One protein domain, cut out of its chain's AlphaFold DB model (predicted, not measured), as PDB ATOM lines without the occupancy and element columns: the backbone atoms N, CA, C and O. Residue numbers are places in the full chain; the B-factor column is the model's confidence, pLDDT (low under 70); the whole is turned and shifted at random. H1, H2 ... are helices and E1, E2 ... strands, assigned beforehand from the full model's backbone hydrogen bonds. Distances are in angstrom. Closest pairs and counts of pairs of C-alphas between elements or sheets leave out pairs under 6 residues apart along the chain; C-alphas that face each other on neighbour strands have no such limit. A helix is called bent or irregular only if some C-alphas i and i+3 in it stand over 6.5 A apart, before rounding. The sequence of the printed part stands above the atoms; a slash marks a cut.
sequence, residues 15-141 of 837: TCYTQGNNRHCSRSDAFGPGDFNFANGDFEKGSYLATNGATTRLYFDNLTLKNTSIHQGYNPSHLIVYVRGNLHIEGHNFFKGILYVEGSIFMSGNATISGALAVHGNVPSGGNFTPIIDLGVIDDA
ATOM      1  N   THR A  15     149.193 154.852 177.548       89.44
ATOM      2  CA  THR A  15     150.360 154.258 176.882       89.44
ATOM      3  C   THR A  15     150.097 154.175 175.388       89.44
ATOM      4  O   THR A  15     148.995 153.797 174.986       89.44
ATOM      5  N   CYS A  16     151.074 154.535 174.554       87.88
ATOM      6  CA  CYS A  16     150.971 154.353 173.112       87.88
ATOM      7  C   CYS A  16     152.296 153.945 172.457       87.88
ATOM      8  O   CYS A  16     153.332 154.565 172.675       87.88
ATOM      9  N   TYR A  17     152.258 152.919 171.606       88.25
ATOM     10  CA  TYR A  17     153.413 152.426 170.852       88.25
ATOM     11  C   TYR A  17     153.016 151.926 169.457       88.25
ATOM     12  O   TYR A  17     151.840 151.669 169.185       88.25
ATOM     13  N   THR A  18     153.992 151.778 168.554       82.56
ATOM     14  CA  THR A  18     153.773 151.089 167.268       82.56
ATOM     15  C   THR A  18     154.392 149.694 167.262       82.56
ATOM     16  O   THR A  18     155.439 149.445 167.869       82.56
ATOM     17  N   GLN A  19     153.716 148.766 166.582       81.75
ATOM     18  CA  GLN A  19     154.215 147.429 166.274       81.75
ATOM     19  C   GLN A  19     153.944 147.148 164.789       81.75
ATOM     20  O   GLN A  19     152.805 146.945 164.371       81.75
ATOM     21  N   GLY A  20     154.995 147.182 163.963       78.88
ATOM     22  CA  GLY A  20     154.832 147.209 162.504       78.88
ATOM     23  C   GLY A  20     154.164 148.513 162.048       78.88
ATOM     24  O   GLY A  20     154.529 149.581 162.528       78.88
ATOM     25  N   ASN A  21     153.164 148.428 161.164       73.06
ATOM     26  CA  ASN A  21     152.371 149.591 160.727       73.06
ATOM     27  C   ASN A  21     151.166 149.890 161.641       73.06
ATOM     28  O   ASN A  21     150.418 150.830 161.374       73.06
ATOM     29  N   ASN A  22     150.953 149.097 162.697       77.12
ATOM     30  CA  ASN A  22     149.787 149.224 163.565       77.12
ATOM     31  C   ASN A  22     150.118 150.016 164.832       77.12
ATOM     32  O   ASN A  22     151.131 149.786 165.499       77.12
ATOM     33  N   ARG A  23     149.221 150.946 165.170       79.75
ATOM     34  CA  ARG A  23     149.289 151.761 166.383       79.75
ATOM     35  C   ARG A  23     148.480 151.110 167.499       79.75
ATOM     36  O   ARG A  23     147.295 150.836 167.321       79.75
ATOM     37  N   HIS A  24     149.100 150.964 168.663       83.31
ATOM     38  CA  HIS A  24     148.474 150.455 169.876       83.31
ATOM     39  C   HIS A  24     148.522 151.541 170.949       83.31
ATOM     40  O   HIS A  24     149.586 151.801 171.503       83.31
ATOM     41  N   CYS A  25     147.382 152.171 171.238       84.38
ATOM     42  CA  CYS A  25     147.243 153.047 172.400       84.38
ATOM     43  C   CYS A  25     146.214 152.456 173.381       84.38
ATOM     44  O   CYS A  25     145.264 151.803 172.947       84.38
ATOM     45  N   SER A  26     146.356 152.724 174.683       81.19
ATOM     46  CA  SER A  26     145.425 152.255 175.730       81.19
ATOM     47  C   SER A  26     143.994 152.800 175.599       81.19
ATOM     48  O   SER A  26     143.090 152.329 176.285       81.19
ATOM     49  N   ARG A  27     143.769 153.751 174.685       74.25
ATOM     50  CA  ARG A  27     142.452 154.206 174.235       74.25
ATOM     51  C   ARG A  27     142.463 154.356 172.713       74.25
ATOM     52  O   ARG A  27     143.362 154.998 172.166       74.25
ATOM     53  N   SER A  28     141.481 153.772 172.031       56.34
ATOM     54  CA  SER A  28     141.233 154.023 170.610       56.34
ATOM     55  C   SER A  28     140.409 155.298 170.479       56.34
ATOM     56  O   SER A  28     139.320 155.344 171.038       56.34
ATOM     57  N   ASP A  29     140.980 156.331 169.856       54.47
ATOM     58  CA  ASP A  29     140.348 157.347 168.991       54.47
ATOM     59  C   ASP A  29     141.245 158.597 168.939       54.47
ATOM     60  O   ASP A  29     142.042 158.852 169.843       54.47
ATOM     61  N   ALA A  30     141.190 159.356 167.842       65.81
ATOM     62  CA  ALA A  30     141.819 160.675 167.792       65.81
ATOM     63  C   ALA A  30     141.163 161.578 168.850       65.81
ATOM     64  O   ALA A  30     139.937 161.594 168.959       65.81
ATOM     65  N   PHE A  31     141.954 162.309 169.637       81.50
ATOM     66  CA  PHE A  31     141.389 163.172 170.673       81.50
ATOM     67  C   PHE A  31     140.625 164.334 170.029       81.50
ATOM     68  O   PHE A  31     141.179 165.075 169.211       81.50
ATOM     69  N   GLY A  32     139.355 164.473 170.408       83.06
ATOM     70  CA  GLY A  32     138.554 165.651 170.093       83.06
ATOM     71  C   GLY A  32     138.866 166.843 170.998       83.06
ATOM     72  O   GLY A  32     139.653 166.712 171.942       83.06
ATOM     73  N   PRO A  33     138.261 168.010 170.728       87.19
ATOM     74  CA  PRO A  33     138.246 169.137 171.659       87.19
ATOM     75  C   PRO A  33     137.788 168.727 173.066       87.19
ATOM     76  O   PRO A  33     136.852 167.936 173.198       87.19
ATOM     77  N   GLY A  34     138.427 169.267 174.106       86.94
ATOM     78  CA  GLY A  34     138.070 169.007 175.510       86.94
ATOM     79  C   GLY A  34     139.232 168.580 176.411       86.94
ATOM     80  O   GLY A  34     140.385 168.511 175.981       86.94
ATOM     81  N   ASP A  35     138.906 168.306 177.678       89.56
ATOM     82  CA  ASP A  35     139.852 167.982 178.751       89.56
ATOM     83  C   ASP A  35     139.994 166.471 178.980       89.56
ATOM     84  O   ASP A  35     139.006 165.755 179.149       89.56
ATOM     85  N   PHE A  36     141.233 165.980 179.048       89.62
ATOM     86  CA  PHE A  36     141.541 164.567 179.282       89.62
ATOM     87  C   PHE A  36     142.633 164.420 180.342       89.62
ATOM     88  O   PHE A  36     143.759 164.876 180.160       89.62
ATOM     89  N   ASN A  37     142.303 163.764 181.455       92.56
ATOM     90  CA  ASN A  37     143.155 163.698 182.640       92.56
ATOM     91  C   ASN A  37     143.699 162.281 182.874       92.56
ATOM     92  O   ASN A  37     142.925 161.333 183.013       92.56
ATOM     93  N   PHE A  38     145.021 162.142 182.970       91.50
ATOM     94  CA  PHE A  38     145.736 160.871 183.100       91.50
ATOM     95  C   PHE A  38     146.712 160.880 184.284       91.50
ATOM     96  O   PHE A  38     147.115 161.933 184.779       91.50
ATOM     97  N   ALA A  39     147.077 159.681 184.745       90.19
ATOM     98  CA  ALA A  39     148.135 159.471 185.727       90.19
ATOM     99  C   ALA A  39     149.501 159.679 185.064       90.19
ATOM    100  O   ALA A  39     150.085 160.743 185.197       90.19
ATOM    101  N   ASN A  40     149.980 158.727 184.265       91.69
ATOM    102  CA  ASN A  40     151.217 158.893 183.499       91.69
ATOM    103  C   ASN A  40     150.964 158.715 182.002       91.69
ATOM    104  O   ASN A  40     150.135 157.891 181.613       91.69
ATOM    105  N   GLY A  41     151.672 159.485 181.179       92.19
ATOM    106  CA  GLY A  41     151.715 159.330 179.728       92.19
ATOM    107  C   GLY A  41     153.021 158.667 179.304       92.19
ATOM    108  O   GLY A  41     154.087 159.124 179.708       92.19
ATOM    109  N   ASP A  42     152.948 157.620 178.488       92.44
ATOM    110  CA  ASP A  42     154.120 156.934 177.941       92.44
ATOM    111  C   ASP A  42     153.938 156.672 176.444       92.44
ATOM    112  O   ASP A  42     153.085 155.886 176.022       92.44
ATOM    113  N   PHE A  43     154.717 157.379 175.635       91.69
ATOM    114  CA  PHE A  43     154.713 157.255 174.187       91.69
ATOM    115  C   PHE A  43     156.046 156.655 173.748       91.69
ATOM    116  O   PHE A  43     157.100 157.247 173.970       91.69
ATOM    117  N   GLU A  44     156.009 155.502 173.084       89.25
ATOM    118  CA  GLU A  44     157.217 154.787 172.667       89.25
ATOM    119  C   GLU A  44     157.175 154.355 171.192       89.25
ATOM    120  O   GLU A  44     156.126 154.364 170.544       89.25
ATOM    121  N   LYS A  45     158.331 153.924 170.662       83.38
ATOM    122  CA  LYS A  45     158.480 153.183 169.393       83.38
ATOM    123  C   LYS A  45     157.768 153.840 168.203       83.38
ATOM    124  O   LYS A  45     156.935 153.199 167.575       83.38
ATOM    125  N   GLY A  46     158.042 155.099 167.874       76.38
ATOM    126  CA  GLY A  46     157.457 155.733 166.681       76.38
ATOM    127  C   GLY A  46     155.978 156.094 166.813       76.38
ATOM    128  O   GLY A  46     155.334 156.366 165.800       76.38
ATOM    129  N   SER A  47     155.406 156.058 168.022       81.81
ATOM    130  CA  SER A  47     154.004 156.428 168.222       81.81
ATOM    131  C   SER A  47     153.757 157.897 167.904       81.81
ATOM    132  O   SER A  47     154.632 158.757 168.042       81.81
ATOM    133  N   TYR A  48     152.531 158.170 167.461       81.25
ATOM    134  CA  TYR A  48     152.085 159.512 167.152       81.25
ATOM    135  C   TYR A  48     150.691 159.788 167.707       81.25
ATOM    136  O   TYR A  48     149.829 158.902 167.791       81.25
ATOM    137  N   LEU A  49     150.481 161.051 168.055       84.31
ATOM    138  CA  LEU A  49     149.220 161.606 168.530       84.31
ATOM    139  C   LEU A  49     148.741 162.651 167.524       84.31
ATOM    140  O   LEU A  49     149.553 163.411 167.012       84.31
ATOM    141  N   ALA A  50     147.442 162.717 167.263       80.38
ATOM    142  CA  ALA A  50     146.834 163.792 166.490       80.38
ATOM    143  C   ALA A  50     145.487 164.158 167.113       80.38
ATOM    144  O   ALA A  50     144.773 163.272 167.597       80.38
ATOM    145  N   THR A  51     145.151 165.444 167.081       82.12
ATOM    146  CA  THR A  51     143.847 165.962 167.515       82.12
ATOM    147  C   THR A  51     143.057 166.475 166.311       82.12
ATOM    148  O   THR A  51     143.645 166.873 165.302       82.12
ATOM    149  N   ASN A  52     141.724 166.407 166.368       69.62
ATOM    150  CA  ASN A  52     140.853 166.648 165.205       69.62
ATOM    151  C   ASN A  52     139.957 167.904 165.307       69.62
ATOM    152  O   ASN A  52     139.006 168.022 164.539       69.62
ATOM    153  N   GLY A  53     140.259 168.863 166.192       71.50
ATOM    154  CA  GLY A  53     139.470 170.096 166.336       71.50
ATOM    155  C   GLY A  53     140.147 171.195 167.163       71.50
ATOM    156  O   GLY A  53     141.300 171.045 167.562       71.50
ATOM    157  N   ALA A  54     139.429 172.301 167.400       70.94
ATOM    158  CA  ALA A  54     139.914 173.442 168.179       70.94
ATOM    159  C   ALA A  54     140.028 173.098 169.681       70.94
ATOM    160  O   ALA A  54     139.039 172.793 170.335       70.94
ATOM    161  N   THR A  55     141.276 173.138 170.148       81.69
ATOM    162  CA  THR A  55     141.895 172.833 171.453       81.69
ATOM    163  C   THR A  55     141.474 171.569 172.218       81.69
ATOM    164  O   THR A  55     140.481 171.510 172.942       81.69
ATOM    165  N   THR A  56     142.350 170.565 172.157       90.56
ATOM    166  CA  THR A  56     142.411 169.412 173.064       90.56
ATOM    167  C   THR A  56     143.409 169.682 174.190       90.56
ATOM    168  O   THR A  56     144.533 170.111 173.928       90.56
ATOM    169  N   ARG A  57     143.035 169.373 175.434       91.44
ATOM    170  CA  ARG A  57     143.846 169.603 176.638       91.44
ATOM    171  C   ARG A  57     144.138 168.276 177.338       91.44
ATOM    172  O   ARG A  57     143.225 167.607 177.820       91.44
ATOM    173  N   LEU A  58     145.407 167.873 177.369       92.06
ATOM    174  CA  LEU A  58     145.858 166.625 177.992       92.06
ATOM    175  C   LEU A  58     146.635 166.920 179.276       92.06
ATOM    176  O   LEU A  58     147.625 167.646 179.248       92.06
ATOM    177  N   TYR A  59     146.225 166.311 180.385       93.38
ATOM    178  CA  TYR A  59     146.860 166.480 181.691       93.38
ATOM    179  C   TYR A  59     147.520 165.173 182.127       93.38
ATOM    180  O   TYR A  59     146.856 164.137 182.182       93.38
ATOM    181  N   PHE A  60     148.800 165.228 182.488       94.56
ATOM    182  CA  PHE A  60     149.585 164.094 182.976       94.56
ATOM    183  C   PHE A  60     150.246 164.438 184.315       94.56
ATOM    184  O   PHE A  60     150.701 165.563 184.513       94.56
ATOM    185  N   ASP A  61     150.353 163.476 185.232       93.81
ATOM    186  CA  ASP A  61     151.240 163.622 186.392       93.81
ATOM    187  C   ASP A  61     152.700 163.523 185.953       93.81
ATOM    188  O   ASP A  61     153.500 164.357 186.340       93.81
ATOM    189  N   ASN A  62     153.053 162.566 185.095       94.25
ATOM    190  CA  ASN A  62     154.359 162.523 184.430       94.25
ATOM    191  C   ASN A  62     154.187 162.108 182.970       94.25
ATOM    192  O   ASN A  62     153.272 161.348 182.642       94.25
ATOM    193  N   LEU A  63     155.072 162.581 182.096       94.81
ATOM    194  CA  LEU A  63     155.025 162.287 180.664       94.81
ATOM    195  C   LEU A  63     156.383 161.781 180.178       94.81
ATOM    196  O   LEU A  63     157.408 162.384 180.479       94.81
ATOM    197  N   THR A  64     156.379 160.696 179.409       93.69
ATOM    198  CA  THR A  64     157.565 160.097 178.789       93.69
ATOM    199  C   THR A  64     157.376 160.005 177.277       93.69
ATOM    200  O   THR A  64     156.357 159.501 176.806       93.69
ATOM    201  N   LEU A  65     158.353 160.507 176.517       92.56
ATOM    202  CA  LEU A  65     158.372 160.523 175.053       92.56
ATOM    203  C   LEU A  65     159.637 159.815 174.539       92.56
ATOM    204  O   LEU A  65     160.746 160.309 174.755       92.56
ATOM    205  N   LYS A  66     159.486 158.677 173.848       92.06
ATOM    206  CA  LYS A  66     160.591 157.860 173.313       92.06
ATOM    207  C   LYS A  66     160.456 157.571 171.819       92.06
ATOM    208  O   LYS A  66     159.739 156.652 171.414       92.06
ATOM    209  N   ASN A  67     161.202 158.299 170.987       89.44
ATOM    210  CA  ASN A  67     161.118 158.228 169.520       89.44
ATOM    211  C   ASN A  67     159.699 158.491 168.979       89.44
ATOM    212  O   ASN A  67     159.147 157.646 168.283       89.44
ATOM    213  N   THR A  68     159.075 159.612 169.336       88.88
ATOM    214  CA  THR A  68     157.641 159.866 169.093       88.88
ATOM    215  C   THR A  68     157.392 161.105 168.248       88.88
ATOM    216  O   THR A  68     158.225 162.008 168.182       88.88
ATOM    217  N   SER A  69     156.222 161.168 167.617       88.50
ATOM    218  CA  SER A  69     155.782 162.349 166.878       88.50
ATOM    219  C   SER A  69     154.399 162.805 167.330       88.50
ATOM    220  O   SER A  69     153.368 162.259 166.953       88.50
ATOM    221  N   ILE A  70     154.358 163.819 168.180       89.19
ATOM    222  CA  ILE A  70     153.129 164.352 168.753       89.19
ATOM    223  C   ILE A  70     152.646 165.524 167.902       89.19
ATOM    224  O   ILE A  70     153.307 166.556 167.789       89.19
ATOM    225  N   HIS A  71     151.463 165.348 167.316       88.06
ATOM    226  CA  HIS A  71     150.685 166.363 166.602       88.06
ATOM    227  C   HIS A  71     151.410 166.980 165.395       88.06
ATOM    228  O   HIS A  71     151.194 168.128 164.998       88.06
ATOM    229  N   GLN A  72     152.277 166.187 164.762       83.06
ATOM    230  CA  GLN A  72     153.008 166.587 163.565       83.06
ATOM    231  C   GLN A  72     152.072 166.778 162.369       83.06
ATOM    232  O   GLN A  72     151.267 165.911 162.049       83.06
ATOM    233  N   GLY A  73     152.206 167.923 161.694       80.12
ATOM    234  CA  GLY A  73     151.374 168.291 160.542       80.12
ATOM    235  C   GLY A  73     150.092 169.062 160.883       80.12
ATOM    236  O   GLY A  73     149.410 169.500 159.964       80.12
ATOM    237  N   TYR A  74     149.795 169.295 162.167       84.44
ATOM    238  CA  TYR A  74     148.576 169.982 162.619       84.44
ATOM    239  C   TYR A  74     148.849 171.403 163.149       84.44
ATOM    240  O   TYR A  74     150.005 171.836 163.247       84.44
ATOM    241  N   ASN A  75     147.785 172.164 163.440       86.25
ATOM    242  CA  ASN A  75     147.889 173.500 164.037       86.25
ATOM    243  C   ASN A  75     148.337 173.378 165.513       86.25
ATOM    244  O   ASN A  75     147.692 172.640 166.265       86.25
ATOM    245  N   PRO A  76     149.424 174.058 165.935       87.12
ATOM    246  CA  PRO A  76     149.905 173.995 167.314       87.12
ATOM    247  C   PRO A  76     148.910 174.566 168.342       87.12
ATOM    248  O   PRO A  76     148.963 174.146 169.493       87.12
ATOM    249  N   SER A  77     147.959 175.434 167.971       87.81
ATOM    250  CA  SER A  77     146.955 175.943 168.930       87.81
ATOM    251  C   SER A  77     145.905 174.895 169.313       87.81
ATOM    252  O   SER A  77     145.173 175.059 170.282       87.81
ATOM    253  N   HIS A  78     145.837 173.772 168.590       90.44
ATOM    254  CA  HIS A  78     144.837 172.726 168.815       90.44
ATOM    255  C   HIS A  78     145.232 171.696 169.887       90.44
ATOM    256  O   HIS A  78     144.441 170.793 170.173       90.44
ATOM    257  N   LEU A  79     146.433 171.784 170.461       91.50
ATOM    258  CA  LEU A  79     146.901 170.851 171.483       91.50
ATOM    259  C   LEU A  79     147.602 171.593 172.619       91.50
ATOM    260  O   LEU A  79     148.632 172.232 172.408       91.50
ATOM    261  N   ILE A  80     147.086 171.407 173.834       92.12
ATOM    262  CA  ILE A  80     147.750 171.795 175.076       92.12
ATOM    263  C   ILE A  80     148.067 170.538 175.883       92.12
ATOM    264  O   ILE A  80     147.203 169.684 176.091       92.12
ATOM    265  N   VAL A  81     149.303 170.432 176.360       93.38
ATOM    266  CA  VAL A  81     149.747 169.370 177.264       93.38
ATOM    267  C   VAL A  81     150.255 169.988 178.561       93.38
ATOM    268  O   VAL A  81     151.168 170.811 178.546       93.38
ATOM    269  N   TYR A  82     149.669 169.569 179.679       93.69
ATOM    270  CA  TYR A  82     150.031 169.986 181.031       93.69
ATOM    271  C   TYR A  82     150.644 168.807 181.791       93.69
ATOM    272  O   TYR A  82     150.003 167.765 181.947       93.69
ATOM    273  N   VAL A  83     151.864 168.967 182.300       94.81
ATOM    274  CA  VAL A  83     152.586 167.950 183.079       94.81
ATOM    275  C   VAL A  83     152.804 168.465 184.504       94.81
ATOM    276  O   VAL A  83     153.537 169.433 184.691       94.81
ATOM    277  N   ARG A  84     152.172 167.833 185.506       92.38
ATOM    278  CA  ARG A  84     152.257 168.235 186.935       92.38
ATOM    279  C   ARG A  84     153.617 167.910 187.566       92.38
ATOM    280  O   ARG A  84     154.097 168.594 188.456       92.38
ATOM    281  N   GLY A  85     154.222 166.818 187.128       92.62
ATOM    282  CA  GLY A  85     155.526 166.334 187.554       92.62
ATOM    283  C   GLY A  85     156.543 166.505 186.437       92.62
ATOM    284  O   GLY A  85     156.672 167.578 185.851       92.62
ATOM    285  N   ASN A  86     157.280 165.442 186.134       93.12
ATOM    286  CA  ASN A  86     158.439 165.517 185.252       93.12
ATOM    287  C   ASN A  86     158.129 165.061 183.821       93.12
ATOM    288  O   ASN A  86     157.370 164.113 183.595       93.12
ATOM    289  N   LEU A  87     158.795 165.698 182.857       93.19
ATOM    290  CA  LEU A  87     158.795 165.299 181.450       93.19
ATOM    291  C   LEU A  87     160.107 164.583 181.114       93.19
ATOM    292  O   LEU A  87     161.177 165.156 181.282       93.19
ATOM    293  N   HIS A  88     160.028 163.360 180.600       92.06
ATOM    294  CA  HIS A  88     161.175 162.566 180.163       92.06
ATOM    295  C   HIS A  88     161.181 162.442 178.639       92.06
ATOM    296  O   HIS A  88     160.179 162.062 178.034       92.06
ATOM    297  N   ILE A  89     162.309 162.758 178.013       89.12
ATOM    298  CA  ILE A  89     162.489 162.726 176.560       89.12
ATOM    299  C   ILE A  89     163.695 161.846 176.226       89.12
ATOM    300  O   ILE A  89     164.829 162.167 176.587       89.12
ATOM    301  N   GLU A  90     163.466 160.773 175.472       88.88
ATOM    302  CA  GLU A  90     164.502 159.836 175.021       88.88
ATOM    303  C   GLU A  90     164.417 159.612 173.499       88.88
ATOM    304  O   GLU A  90     163.336 159.612 172.909       88.88
ATOM    305  N   GLY A  91     165.547 159.399 172.819       85.81
ATOM    306  CA  GLY A  91     165.556 159.201 171.360       85.81
ATOM    307  C   GLY A  91     165.169 160.457 170.558       85.81
ATOM    308  O   GLY A  91     165.464 161.565 170.987       85.81
ATOM    309  N   HIS A  92     164.558 160.309 169.377       87.81
ATOM    310  CA  HIS A  92     164.199 161.416 168.474       87.81
ATOM    311  C   HIS A  92     162.708 161.761 168.542       87.81
ATOM    312  O   HIS A  92     161.882 161.019 168.013       87.81
ATOM    313  N   ASN A  93     162.364 162.895 169.151       89.12
ATOM    314  CA  ASN A  93     160.974 163.303 169.343       89.12
ATOM    315  C   ASN A  93     160.623 164.581 168.575       89.12
ATOM    316  O   ASN A  93     161.418 165.517 168.479       89.12
ATOM    317  N   PHE A  94     159.394 164.638 168.078       89.50
ATOM    318  CA  PHE A  94     158.784 165.847 167.545       89.50
ATOM    319  C   PHE A  94     157.510 166.145 168.332       89.50
ATOM    320  O   PHE A  94     156.691 165.254 168.534       89.50
ATOM    321  N   PHE A  95     157.329 167.387 168.766       90.25
ATOM    322  CA  PHE A  95     156.113 167.846 169.424       90.25
ATOM    323  C   PHE A  95     155.658 169.150 168.790       90.25
ATOM    324  O   PHE A  95     156.456 170.073 168.618       90.25
ATOM    325  N   LYS A  96     154.368 169.252 168.475       90.19
ATOM    326  CA  LYS A  96     153.772 170.495 167.997       90.19
ATOM    327  C   LYS A  96     152.544 170.858 168.823       90.19
ATOM    328  O   LYS A  96     151.560 170.133 168.804       90.19
ATOM    329  N   GLY A  97     152.604 171.955 169.564       90.50
ATOM    330  CA  GLY A  97     151.561 172.322 170.519       90.50
ATOM    331  C   GLY A  97     152.041 173.291 171.595       90.50
ATOM    332  O   GLY A  97     153.173 173.775 171.553       90.50
ATOM    333  N   ILE A  98     151.195 173.521 172.592       91.38
ATOM    334  CA  ILE A  98     151.539 174.242 173.821       91.38
ATOM    335  C   ILE A  98     151.876 173.217 174.905       91.38
ATOM    336  O   ILE A  98     151.057 172.358 175.230       91.38
ATOM    337  N   LEU A  99     153.076 173.300 175.475       92.38
ATOM    338  CA  LEU A  99     153.559 172.389 176.511       92.38
ATOM    339  C   LEU A  99     153.884 173.158 177.796       92.38
ATOM    340  O   LEU A  99     154.745 174.035 177.803       92.38
ATOM    341  N   TYR A 100     153.209 172.803 178.887       91.81
ATOM    342  CA  TYR A 100     153.458 173.337 180.224       91.81
ATOM    343  C   TYR A 100     153.943 172.222 181.152       91.81
ATOM    344  O   TYR A 100     153.272 171.198 181.286       91.81
ATOM    345  N   VAL A 101     155.093 172.414 181.799       92.12
ATOM    346  CA  VAL A 101     155.699 171.442 182.724       92.12
ATOM    347  C   VAL A 101     155.956 172.111 184.072       92.12
ATOM    348  O   VAL A 101     156.739 173.054 184.170       92.12
ATOM    349  N   GLU A 102     155.301 171.628 185.122       89.75
ATOM    350  CA  GLU A 102     155.476 172.132 186.487       89.75
ATOM    351  C   GLU A 102     156.755 171.580 187.145       89.75
ATOM    352  O   GLU A 102     157.439 172.298 187.873       89.75
ATOM    353  N   GLY A 103     157.124 170.330 186.854       88.75
ATOM    354  CA  GLY A 103     158.395 169.746 187.282       88.75
ATOM    355  C   GLY A 103     159.561 170.085 186.351       88.75
ATOM    356  O   GLY A 103     159.595 171.123 185.690       88.75
ATOM    357  N   SER A 104     160.553 169.196 186.312       87.75
ATOM    358  CA  SER A 104     161.734 169.344 185.451       87.75
ATOM    359  C   SER A 104     161.604 168.522 184.171       87.75
ATOM    360  O   SER A 104     160.926 167.490 184.130       87.75
ATOM    361  N   ILE A 105     162.299 168.963 183.126       88.44
ATOM    362  CA  ILE A 105     162.521 168.156 181.928       88.44
ATOM    363  C   ILE A 105     163.794 167.327 182.140       88.44
ATOM    364  O   ILE A 105     164.809 167.839 182.603       88.44
ATOM    365  N   PHE A 106     163.763 166.051 181.772       87.56
ATOM    366  CA  PHE A 106     164.917 165.160 181.701       87.56
ATOM    367  C   PHE A 106     165.088 164.703 180.256       87.56
ATOM    368  O   PHE A 106     164.146 164.200 179.648       87.56
ATOM    369  N   MET A 107     166.281 164.887 179.690       84.06
ATOM    370  CA  MET A 107     166.550 164.553 178.291       84.06
ATOM    371  C   MET A 107     167.766 163.642 178.166       84.06
ATOM    372  O   MET A 107     168.834 163.940 178.696       84.06
ATOM    373  N   SER A 108     167.604 162.558 177.412       81.44
ATOM    374  CA  SER A 108     168.677 161.655 176.972       81.44
ATOM    375  C   SER A 108     168.702 161.480 175.441       81.44
ATOM    376  O   SER A 108     169.409 160.620 174.919       81.44
ATOM    377  N   GLY A 109     167.942 162.306 174.708       75.50
ATOM    378  CA  GLY A 109     167.802 162.281 173.248       75.50
ATOM    379  C   GLY A 109     167.669 163.672 172.609       75.50
ATOM    380  O   GLY A 109     168.055 164.679 173.197       75.50
ATOM    381  N   ASN A 110     167.125 163.725 171.389       81.25
ATOM    382  CA  ASN A 110     166.875 164.943 170.617       81.25
ATOM    383  C   ASN A 110     165.369 165.235 170.551       81.25
ATOM    384  O   ASN A 110     164.577 164.331 170.269       81.25
ATOM    385  N   ALA A 111     164.970 166.491 170.738       84.06
ATOM    386  CA  ALA A 111     163.575 166.903 170.603       84.06
ATOM    387  C   ALA A 111     163.423 168.241 169.880       84.06
ATOM    388  O   ALA A 111     164.105 169.220 170.186       84.06
ATOM    389  N   THR A 112     162.464 168.282 168.957       86.94
ATOM    390  CA  THR A 112     161.988 169.515 168.325       86.94
ATOM    391  C   THR A 112     160.598 169.826 168.859       86.94
ATOM    392  O   THR A 112     159.679 169.028 168.673       86.94
ATOM    393  N   ILE A 113     160.443 170.982 169.501       85.44
ATOM    394  CA  ILE A 113     159.154 171.479 169.997       85.44
ATOM    395  C   ILE A 113     158.763 172.689 169.154       85.44
ATOM    396  O   ILE A 113     159.530 173.640 169.070       85.44
ATOM    397  N   SER A 114     157.590 172.667 168.527       84.94
ATOM    398  CA  SER A 114     157.059 173.769 167.717       84.94
ATOM    399  C   SER A 114     155.732 174.260 168.299       84.94
ATOM    400  O   SER A 114     154.769 173.501 168.360       84.94
ATOM    401  N   GLY A 115     155.666 175.515 168.739       87.19
ATOM    402  CA  GLY A 115     154.508 176.075 169.449       87.19
ATOM    403  C   GLY A 115     154.955 176.868 170.671       87.19
ATOM    404  O   GLY A 115     155.823 177.721 170.539       87.19
ATOM    405  N   ALA A 116     154.425 176.587 171.859       85.88
ATOM    406  CA  ALA A 116     154.841 177.268 173.088       85.88
ATOM    407  C   ALA A 116     155.339 176.273 174.140       85.88
ATOM    408  O   ALA A 116     154.843 175.151 174.236       85.88
ATOM    409  N   LEU A 117     156.321 176.692 174.938       87.62
ATOM    410  CA  LEU A 117     156.894 175.895 176.018       87.62
ATOM    411  C   LEU A 117     157.078 176.758 177.263       87.62
ATOM    412  O   LEU A 117     157.719 177.806 177.199       87.62
ATOM    413  N   ALA A 118     156.588 176.273 178.398       86.38
ATOM    414  CA  ALA A 118     156.867 176.840 179.708       86.38
ATOM    415  C   ALA A 118     157.225 175.722 180.694       86.38
ATOM    416  O   ALA A 118     156.552 174.693 180.751       86.38
ATOM    417  N   VAL A 119     158.294 175.932 181.461       84.38
ATOM    418  CA  VAL A 119     158.820 174.966 182.433       84.38
ATOM    419  C   VAL A 119     159.101 175.705 183.732       84.38
ATOM    420  O   VAL A 119     159.749 176.750 183.705       84.38
ATOM    421  N   HIS A 120     158.597 175.193 184.852       84.00
ATOM    422  CA  HIS A 120     158.860 175.767 186.175       84.00
ATOM    423  C   HIS A 120     160.129 175.184 186.816       84.00
ATOM    424  O   HIS A 120     160.882 175.918 187.454       84.00
ATOM    425  N   GLY A 121     160.396 173.889 186.615       81.94
ATOM    426  CA  GLY A 121     161.635 173.241 187.043       81.94
ATOM    427  C   GLY A 121     162.813 173.454 186.087       81.94
ATOM    428  O   GLY A 121     162.865 174.394 185.295       81.94
ATOM    429  N   ASN A 122     163.794 172.555 186.160       81.31
ATOM    430  CA  ASN A 122     165.007 172.652 185.354       81.31
ATOM    431  C   ASN A 122     164.778 172.189 183.903       81.31
ATOM    432  O   ASN A 122     164.071 171.208 183.659       81.31
ATOM    433  N   VAL A 123     165.454 172.839 182.952       78.88
ATOM    434  CA  VAL A 123     165.578 172.387 181.558       78.88
ATOM    435  C   VAL A 123     167.038 171.971 181.325       78.88
ATOM    436  O   VAL A 123     167.931 172.788 181.557       78.88
ATOM    437  N   PRO A 124     167.333 170.726 180.900       73.19
ATOM    438  CA  PRO A 124     168.707 170.250 180.771       73.19
ATOM    439  C   PRO A 124     169.487 171.014 179.700       73.19
ATOM    440  O   PRO A 124     168.949 171.356 178.652       73.19
ATOM    441  N   SER A 125     170.790 171.185 179.920       58.44
ATOM    442  CA  SER A 125     171.730 171.763 178.951       58.44
ATOM    443  C   SER A 125     172.355 170.734 177.985       58.44
ATOM    444  O   SER A 125     173.267 171.084 177.238       58.44
ATOM    445  N   GLY A 126     171.894 169.472 177.982       58.56
ATOM    446  CA  GLY A 126     172.404 168.378 177.135       58.56
ATOM    447  C   GLY A 126     171.320 167.693 176.287       58.56
ATOM    448  O   GLY A 126     170.204 167.507 176.761       58.56
ATOM    449  N   GLY A 127     171.671 167.306 175.047       59.44
ATOM    450  CA  GLY A 127     170.760 166.846 173.974       59.44
ATOM    451  C   GLY A 127     170.475 167.954 172.942       59.44
ATOM    452  O   GLY A 127     170.522 169.130 173.296       59.44
ATOM    453  N   ASN A 128     170.204 167.634 171.663       68.19
ATOM    454  CA  ASN A 128     169.783 168.673 170.705       68.19
ATOM    455  C   ASN A 128     168.308 169.003 170.943       68.19
ATOM    456  O   ASN A 128     167.413 168.284 170.488       68.19
ATOM    457  N   PHE A 129     168.077 170.089 171.675       73.12
ATOM    458  CA  PHE A 129     166.761 170.645 171.941       73.12
ATOM    459  C   PHE A 129     166.562 171.922 171.133       73.12
ATOM    460  O   PHE A 129     167.228 172.927 171.376       73.12
ATOM    461  N   THR A 130     165.645 171.878 170.169       72.88
ATOM    462  CA  THR A 130     165.369 173.014 169.282       72.88
ATOM    463  C   THR A 130     163.927 173.474 169.489       72.88
ATOM    464  O   THR A 130     163.023 172.963 168.817       72.88
ATOM    465  N   PRO A 131     163.668 174.407 170.425       70.56
ATOM    466  CA  PRO A 131     162.354 175.008 170.572       70.56
ATOM    467  C   PRO A 131     162.145 176.055 169.469       70.56
ATOM    468  O   PRO A 131     162.879 177.034 169.362       70.56
ATOM    469  N   ILE A 132     161.127 175.853 168.642       76.12
ATOM    470  CA  ILE A 132     160.607 176.834 167.692       76.12
ATOM    471  C   ILE A 132     159.394 177.468 168.369       76.12
ATOM    472  O   ILE A 132     158.281 176.941 168.280       76.12
ATOM    473  N   ILE A 133     159.646 178.546 169.116       78.69
ATOM    474  CA  ILE A 133     158.621 179.216 169.916       78.69
ATOM    475  C   ILE A 133     157.833 180.200 169.055       78.69
ATOM    476  O   ILE A 133     158.402 181.127 168.483       78.69
ATOM    477  N   ASP A 134     156.522 180.006 169.014       78.50
ATOM    478  CA  ASP A 134     155.547 180.915 168.429       78.50
ATOM    479  C   ASP A 134     154.533 181.285 169.517       78.50
ATOM    480  O   ASP A 134     153.694 180.475 169.915       78.50
ATOM    481  N   LEU A 135     154.665 182.500 170.054       75.38
ATOM    482  CA  LEU A 135     153.805 182.987 171.131       75.38
ATOM    483  C   LEU A 135     152.398 183.352 170.637       75.38
ATOM    484  O   LEU A 135     151.483 183.340 171.452       75.38
ATOM    485  N   GLY A 136     152.197 183.599 169.335       75.88
ATOM    486  CA  GLY A 136     150.863 183.868 168.775       75.88
ATOM    487  C   GLY A 136     149.922 182.667 168.901       75.88
ATOM    488  O   GLY A 136     148.715 182.820 169.020       75.88
ATOM    489  N   VAL A 137     150.490 181.461 169.006       81.69
ATOM    490  CA  VAL A 137     149.754 180.215 169.267       81.69
ATOM    491  C   VAL A 137     149.022 180.241 170.614       81.69
ATOM    492  O   VAL A 137     148.009 179.562 170.760       81.69
ATOM    493  N   ILE A 138     149.526 181.000 171.595       79.62
ATOM    494  CA  ILE A 138     148.885 181.161 172.907       79.62
ATOM    495  C   ILE A 138     147.579 181.943 172.749       79.62
ATOM    496  O   ILE A 138     146.571 181.555 173.324       79.62
ATOM    497  N   ASP A 139     147.572 182.999 171.938       79.62
ATOM    498  CA  ASP A 139     146.377 183.824 171.735       79.62
ATOM    499  C   ASP A 139     145.273 183.066 170.972       79.62
ATOM    500  O   ASP A 139     144.085 183.304 171.194       79.62
ATOM    501  N   ASP A 140     145.662 182.108 170.126       82.06
ATOM    502  CA  ASP A 140     144.754 181.284 169.319       82.06
ATOM    503  C   ASP A 140     144.242 180.014 170.037       82.06
ATOM    504  O   ASP A 140     143.396 179.299 169.490       82.06
ATOM    505  N   ALA A 141     144.764 179.681 171.225       83.00
ATOM    506  CA  ALA A 141     144.425 178.455 171.953       83.00
ATOM    507  C   ALA A 141     143.365 178.682 173.047       83.00
ATOM    508  O   ALA A 141     143.420 179.642 173.812       83.00
TER     509      ALA A 141
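What this domain is: This is residues 15 to 141 of the 837 residues of the protein "MSHA biogenesis protein MshQ" of Shewanella amazonensis (strain ATCC BAA-1098 / SB2B) (UniProt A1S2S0). The chain is wound in stacked turns, a three-sided solenoid whose strands lie beside their like from turn to turn. E1, E4, E6, E8 and E10 make one side, with E2 at its edge; E3, E5, E7 and the later parts of the bent E9 and E11 make the second; the earlier parts of E9 and E11, E12 and the short pairings of residues 48 to 49 and 69 to 70 make the third. The printed part has 127 residues, with twelve named strands, E1 to E12, followed by one short helix, H1, and is mostly strand. One sheet runs E2 E1 E4 E6 E8 E10 and is mixed; the other runs E3 E5 E7 E9 E11 E12 and is parallel. The whole is compact, with a radius of gyration of the C-alphas of 13.4 A and spans of 35 by 32 by 26 A.

How they stand to each other: E3, residues 34 to 37, E5, residues 56 to 60, E7, residues 79 to 83, E9, residues 92 to 101, E11, residues 110 to 119, and E12, residues 129 to 133, form a twisted parallel sheet in that order. E9 bends by 103 degrees at residue 98, and E11 bends by 113 degrees at residue 115. Within hydrogen-bond range are N 57 and O 34 at 2.8 A, N 80 and O 56 at 2.9 A, N 98 and O 79 at 2.9 A, N 95 and O 112 at 2.9 A, and N 132 and O 113 at 2.8 A. Residues 69 to 70 pair, parallel, with residues 48 to 49 and with residues 94 to 95 of E9. The other sheet runs E2, residues 22 to 25, E1, residues 15 to 19, E4, residues 40 to 43, E6, residues 62 to 66, E8, residues 87 to 90, and E10, residues 105 to 107. E1 and E2 form a hairpin, with N 24 and O 17 2.9 A apart; the other neighbours are parallel, with N 16 and O 42, N 64 and O 41, N 88 and O 63, and N 106 and O 87 each 2.8 A apart. The two sheets form a sandwich, two sheets face to face, their best planes 12 degrees apart. H1, residues 136 to 139, only grazes the sheet with E11, the closest C-alphas of the two being those of Gly 115 and Val 137, 6.3 A apart; it is too short for an O i to N i+4 pair.

Where its parts are: E1 begins at C-alpha 15, (150.360, 154.258, 176.882). E9 is 19.4 A from first to last C-alpha and E11 17.5 A; E9's bend is at C-alpha 98, (151.539, 174.242, 173.821). E6 is 13.6 A long, and H1 ends at C-alpha 139, (146.377, 183.824, 171.735).

The domain as a whole: The two C-alphas farthest apart, those of Gly 20 and Asp 139, are 38.7 A apart. The printed part has no cut. The links E4 to E5 and E6 to E7 are long, with 12 residues each. Mean pLDDT of the printed part is 84.3; residues 28 to 30, 52 and 125 to 128 are under 70.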